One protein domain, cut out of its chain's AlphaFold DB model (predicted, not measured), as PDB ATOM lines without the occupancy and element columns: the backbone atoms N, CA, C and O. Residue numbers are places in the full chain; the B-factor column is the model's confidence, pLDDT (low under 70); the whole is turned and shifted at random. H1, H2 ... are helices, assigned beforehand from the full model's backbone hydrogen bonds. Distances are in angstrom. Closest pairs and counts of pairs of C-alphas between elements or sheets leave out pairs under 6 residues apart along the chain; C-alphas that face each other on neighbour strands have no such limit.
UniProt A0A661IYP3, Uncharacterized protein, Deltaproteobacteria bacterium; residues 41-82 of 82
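AT A GLANCE: This is residues 41 to 82 of the 82 residues of an uncharacterized protein of Deltaproteobacteria bacterium (UniProt A0A661IYP3). One long helix, H2, makes most of a thin rod, with the short helix H1 turned off at one end and a tail with no named element, residues 75 to 82, running on from the other. The printed part has 42 residues with two named helices, H1 then H2, and no named strand; the class is all helix. It is extended, with a radius of gyration of the C-alphas of 18.1 A and spans of 60 by 13 by 7 A.

HOW THE PARTS SIT: In H2, residues 50 to 74, every O i to N i+4 pair is within hydrogen-bond range. H1, residues 43 to 46, is too short for such a pair; its one O i to N i+3 pair is within range. The two helices are close but not clearly touching: their closest C-alphas, those of Thr 44 and Phe 50, are 6.6 A apart. A tight link of 3 residues joins them.

IN THESE COORDINATES: H2 runs 34.2 A from C-alpha 50 at (11.646, -0.477, -27.752) to C-alpha 74 at (-16.480, -16.613, -38.755). H1 spans 5.6 A and begins at C-alpha 43, (16.048, -2.445, -18.711).

THE WHOLE: The two C-alphas farthest apart, those of His 41 and Asp 82, the chain's last residue, are 60.5 A apart. Residues 41 to 82 stand free. The printed part has no cut. Its mean pLDDT is 77.8, and residues 41 to 46 and 73 to 82 are under 70.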
ATOM      1  N   HIS A  41      13.440   2.812 -14.874       66.44
ATOM      2  CA  HIS A  41      13.460   1.775 -13.830       66.44
ATOM      3  C   HIS A  41      13.595   0.351 -14.394       66.44
ATOM      4  O   HIS A  41      14.039  -0.552 -13.686       66.44
ATOM      5  N   LEU A  42      13.232   0.139 -15.662       66.75
ATOM      6  CA  LEU A  42      13.282  -1.153 -16.345       66.75
ATOM      7  C   LEU A  42      14.386  -1.147 -17.413       66.75
ATOM      8  O   LEU A  42      14.637  -0.128 -18.055       66.75
ATOM      9  N   LEU A  43      15.029  -2.297 -17.654       66.81
ATOM     10  CA  LEU A  43      16.048  -2.445 -18.711       66.81
ATOM     11  C   LEU A  43      15.509  -2.052 -20.099       66.81
ATOM     12  O   LEU A  43      16.238  -1.493 -20.915       66.81
ATOM     13  N   THR A  44      14.220  -2.288 -20.342       67.06
ATOM     14  CA  THR A  44      13.505  -1.924 -21.573       67.06
ATOM     15  C   THR A  44      13.297  -0.419 -21.736       67.06
ATOM     16  O   THR A  44      13.202   0.051 -22.864       67.06
ATOM     17  N   ASP A  45      13.299   0.359 -20.648       68.75
ATOM     18  CA  ASP A  45      13.206   1.823 -20.708       68.75
ATOM     19  C   ASP A  45      14.529   2.501 -21.064       68.75
ATOM     20  O   ASP A  45      14.531   3.692 -21.361       68.75
ATOM     21  N   ARG A  46      15.655   1.776 -21.072       67.50
ATOM     22  CA  ARG A  46      16.921   2.282 -21.635       67.50
ATOM     23  C   ARG A  46      17.028   2.096 -23.143       67.50
ATOM     24  O   ARG A  46      17.881   2.726 -23.763       67.50
ATOM     25  N   LEU A  47      16.215   1.220 -23.727       74.94
ATOM     26  CA  LEU A  47      16.258   0.932 -25.154       74.94
ATOM     27  C   LEU A  47      15.373   1.931 -25.901       74.94
ATOM     28  O   LEU A  47      14.144   1.850 -25.868       74.94
ATOM     29  N   TYR A  48      16.014   2.862 -26.606       73.06
ATOM     30  CA  TYR A  48      15.341   3.706 -27.590       73.06
ATOM     31  C   TYR A  48      14.617   2.833 -28.627       73.06
ATOM     32  O   TYR A  48      15.120   1.770 -28.999       73.06
ATOM     33  N   LEU A  49      13.435   3.264 -29.077       77.00
ATOM     34  CA  LEU A  49      12.547   2.548 -30.000       77.00
ATOM     35  C   LEU A  49      11.895   1.271 -29.453       77.00
ATOM     36  O   LEU A  49      11.052   0.713 -30.156       77.00
ATOM     37  N   PHE A  50      12.204   0.793 -28.241       82.19
ATOM     38  CA  PHE A  50      11.646  -0.477 -27.752       82.19
ATOM     39  C   PHE A  50      10.115  -0.473 -27.758       82.19
ATOM     40  O   PHE A  50       9.487  -1.365 -28.323       82.19
ATOM     41  N   TRP A  51       9.509   0.569 -27.192       81.19
ATOM     42  CA  TRP A  51       8.055   0.694 -27.101       81.19
ATOM     43  C   TRP A  51       7.391   0.904 -28.462       81.19
ATOM     44  O   TRP A  51       6.340   0.323 -28.733       81.19
ATOM     45  N   ALA A  52       8.021   1.675 -29.349       84.69
ATOM     46  CA  ALA A  52       7.515   1.879 -30.698       84.69
ATOM     47  C   ALA A  52       7.592   0.592 -31.541       84.69
ATOM     48  O   ALA A  52       6.633   0.242 -32.233       84.69
ATOM     49  N   ALA A  53       8.692  -0.160 -31.434       84.81
ATOM     50  CA  ALA A  53       8.853  -1.464 -32.072       84.81
ATOM     51  C   ALA A  53       7.872  -2.494 -31.499       84.81
ATOM     52  O   ALA A  53       7.218  -3.206 -32.260       84.81
ATOM     53  N   PHE A  54       7.704  -2.532 -30.176       87.19
ATOM     54  CA  PHE A  54       6.733  -3.397 -29.511       87.19
ATOM     55  C   PHE A  54       5.305  -3.110 -29.984       87.19
ATOM     56  O   PHE A  54       4.589  -4.035 -30.360       87.19
ATOM     57  N   GLY A  55       4.902  -1.837 -30.045       88.56
ATOM     58  CA  GLY A  55       3.592  -1.441 -30.562       88.56
ATOM     59  C   GLY A  55       3.398  -1.824 -32.031       88.56
ATOM     60  O   GLY A  55       2.344  -2.344 -32.402       88.56
ATOM     61  N   MET A  56       4.425  -1.640 -32.866       87.56
ATOM     62  CA  MET A  56       4.388  -2.032 -34.277       87.56
ATOM     63  C   MET A  56       4.206  -3.547 -34.432       87.56
ATOM     64  O   MET A  56       3.279  -3.990 -35.114       87.56
ATOM     65  N   VAL A  57       5.042  -4.344 -33.762       92.31
ATOM     66  CA  VAL A  57       4.967  -5.812 -33.783       92.31
ATOM     67  C   VAL A  57       3.638  -6.295 -33.209       92.31
ATOM     68  O   VAL A  57       2.990  -7.147 -33.816       92.31
ATOM     69  N   GLY A  58       3.187  -5.714 -32.097       94.19
ATOM     70  CA  GLY A  58       1.900  -6.018 -31.478       94.19
ATOM     71  C   GLY A  58       0.730  -5.760 -32.425       94.19
ATOM     72  O   GLY A  58      -0.164  -6.594 -32.534       94.19
ATOM     73  N   CYS A  59       0.767  -4.666 -33.188       92.56
ATOM     74  CA  CYS A  59      -0.261  -4.355 -34.179       92.56
ATOM     75  C   CYS A  59      -0.281  -5.384 -35.325       92.56
ATOM     76  O   CYS A  59      -1.342  -5.900 -35.683       92.56
ATOM     77  N   PHE A  60       0.886  -5.764 -35.860       92.81
ATOM     78  CA  PHE A  60       0.980  -6.825 -36.871       92.81
ATOM     79  C   PHE A  60       0.495  -8.180 -36.348       92.81
ATOM     80  O   PHE A  60      -0.244  -8.880 -37.051       92.81
ATOM     81  N   ALA A  61       0.885  -8.536 -35.123       94.94
ATOM     82  CA  ALA A  61       0.445  -9.754 -34.459       94.94
ATOM     83  C   ALA A  61      -1.079  -9.754 -34.291       94.94
ATOM     84  O   ALA A  61      -1.727 -10.719 -34.688       94.94
ATOM     85  N   LEU A  62      -1.658  -8.648 -33.816       93.25
ATOM     86  CA  LEU A  62      -3.101  -8.491 -33.660       93.25
ATOM     87  C   LEU A  62      -3.828  -8.679 -34.996       93.25
ATOM     88  O   LEU A  62      -4.741  -9.491 -35.080       93.25
ATOM     89  N   ILE A  63      -3.380  -8.019 -36.071       91.75
ATOM     90  CA  ILE A  63      -3.979  -8.167 -37.410       91.75
ATOM     91  C   ILE A  63      -3.938  -9.628 -37.876       91.75
ATOM     92  O   ILE A  63      -4.922 -10.136 -38.420       91.75
ATOM     93  N   LYS A  64      -2.802 -10.311 -37.695       91.38
ATOM     94  CA  LYS A  64      -2.636 -11.717 -38.088       91.38
ATOM     95  C   LYS A  64      -3.542 -12.637 -37.279       91.38
ATOM     96  O   LYS A  64      -4.230 -13.464 -37.876       91.38
ATOM     97  N   VAL A  65      -3.575 -12.464 -35.962       91.81
ATOM     98  CA  VAL A  65      -4.427 -13.246 -35.061       91.81
ATOM     99  C   VAL A  65      -5.896 -13.005 -35.384       91.81
ATOM    100  O   VAL A  65      -6.625 -13.970 -35.584       91.81
ATOM    101  N   SER A  66      -6.331 -11.753 -35.542       88.94
ATOM    102  CA  SER A  66      -7.713 -11.426 -35.908       88.94
ATOM    103  C   SER A  66      -8.115 -12.020 -37.256       88.94
ATOM    104  O   SER A  66      -9.219 -12.545 -37.379       88.94
ATOM    105  N   LYS A  67      -7.226 -12.000 -38.260       84.25
ATOM    106  CA  LYS A  67      -7.475 -12.676 -39.544       84.25
ATOM    107  C   LYS A  67      -7.591 -14.191 -39.387       84.25
ATOM    108  O   LYS A  67      -8.483 -14.786 -39.981       84.25
ATOM    109  N   GLY A  68      -6.713 -14.804 -38.595       85.50
ATOM    110  CA  GLY A  68      -6.773 -16.238 -38.309       85.50
ATOM    111  C   GLY A  68      -8.076 -16.618 -37.609       85.50
ATOM    112  O   GLY A  68      -8.761 -17.543 -38.033       85.50
ATOM    113  N   PHE A  69      -8.468 -15.846 -36.599       84.56
ATOM    114  CA  PHE A  69      -9.708 -16.048 -35.854       84.56
ATOM    115  C   PHE A  69     -10.944 -15.888 -36.748       84.56
ATOM    116  O   PHE A  69     -11.860 -16.704 -36.686       84.56
ATOM    117  N   ALA A  70     -10.942 -14.892 -37.641       81.12
ATOM    118  CA  ALA A  70     -12.004 -14.717 -38.625       81.12
ATOM    119  C   ALA A  70     -12.135 -15.941 -39.544       81.12
ATOM    120  O   ALA A  70     -13.245 -16.413 -39.774       81.12
ATOM    121  N   HIS A  71     -11.018 -16.500 -40.016       76.50
ATOM    122  CA  HIS A  71     -11.037 -17.659 -40.906       76.50
ATOM    123  C   HIS A  71     -11.445 -18.963 -40.198       76.50
ATOM    124  O   HIS A  71     -12.065 -19.828 -40.811       76.50
ATOM    125  N   LEU A  72     -11.097 -19.112 -38.916       75.75
ATOM    126  CA  LEU A  72     -11.376 -20.314 -38.126       75.75
ATOM    127  C   LEU A  72     -12.807 -20.357 -37.573       75.75
ATOM    128  O   LEU A  72     -13.366 -21.441 -37.449       75.75
ATOM    129  N   LEU A  73     -13.387 -19.205 -37.217       65.94
ATOM    130  CA  LEU A  73     -14.662 -19.149 -36.485       65.94
ATOM    131  C   LEU A  73     -15.789 -18.422 -37.221       65.94
ATOM    132  O   LEU A  73     -16.951 -18.738 -36.988       65.94
ATOM    133  N   LEU A  74     -15.475 -17.443 -38.075       65.31
ATOM    134  CA  LEU A  74     -16.480 -16.613 -38.755       65.31
ATOM    135  C   LEU A  74     -16.618 -16.914 -40.247       65.31
ATOM    136  O   LEU A  74     -17.588 -16.461 -40.856       65.31
ATOM    137  N   SER A  75     -15.676 -17.646 -40.849       64.62
ATOM    138  CA  SER A  75     -15.770 -17.992 -42.263       64.62
ATOM    139  C   SER A  75     -16.862 -19.034 -42.446       64.62
ATOM    140  O   SER A  75     -16.676 -20.228 -42.218       64.62
ATOM    141  N   LYS A  76     -18.040 -18.557 -42.836       64.25
ATOM    142  CA  LYS A  76     -19.126 -19.410 -43.293       64.25
ATOM    143  C   LYS A  76     -18.686 -20.080 -44.593       64.25
ATOM    144  O   LYS A  76     -18.014 -19.445 -45.402       64.25
ATOM    145  N   LYS A  77     -19.022 -21.360 -44.763       63.34
ATOM    146  CA  LYS A  77     -18.771 -22.071 -46.024       63.34
ATOM    147  C   LYS A  77     -19.423 -21.292 -47.170       63.34
ATOM    148  O   LYS A  77     -20.522 -20.771 -46.981       63.34
ATOM    149  N   GLU A  78     -18.728 -21.185 -48.302       62.56
ATOM    150  CA  GLU A  78     -19.215 -20.460 -49.487       62.56
ATOM    151  C   GLU A  78     -20.576 -20.995 -49.961       62.56
ATOM    152  O   GLU A  78     -21.432 -20.200 -50.335       62.56
ATOM    153  N   ASP A  79     -20.841 -22.287 -49.746       61.72
ATOM    154  CA  ASP A  79     -22.112 -22.966 -50.052       61.72
ATOM    155  C   ASP A  79     -23.298 -22.563 -49.146       61.72
ATOM    156  O   ASP A  79     -24.325 -23.230 -49.134       61.72
ATOM    157  N   TYR A  80     -23.187 -21.534 -48.299       61.59
ATOM    158  CA  TYR A  80     -24.310 -21.132 -47.435       61.59
ATOM    159  C   TYR A  80     -25.434 -20.399 -48.191       61.59
ATOM    160  O   TYR A  80     -26.533 -20.251 -47.655       61.59
ATOM    161  N   TYR A  81     -25.142 -19.892 -49.389       63.03
ATOM    162  CA  TYR A  81     -26.098 -19.166 -50.229       63.03
ATOM    163  C   TYR A  81     -26.420 -19.877 -51.552       63.03
ATOM    164  O   TYR A  81     -27.204 -19.324 -52.325       63.03
ATOM    165  N   ASP A  82     -25.844 -21.063 -51.775       58.22
ATOM    166  CA  ASP A  82     -26.335 -22.034 -52.761       58.22
ATOM    167  C   ASP A  82     -27.478 -22.862 -52.147       58.22
ATOM    168  O   ASP A  82     -28.463 -23.138 -52.870       58.22
TER     169      ASP A  82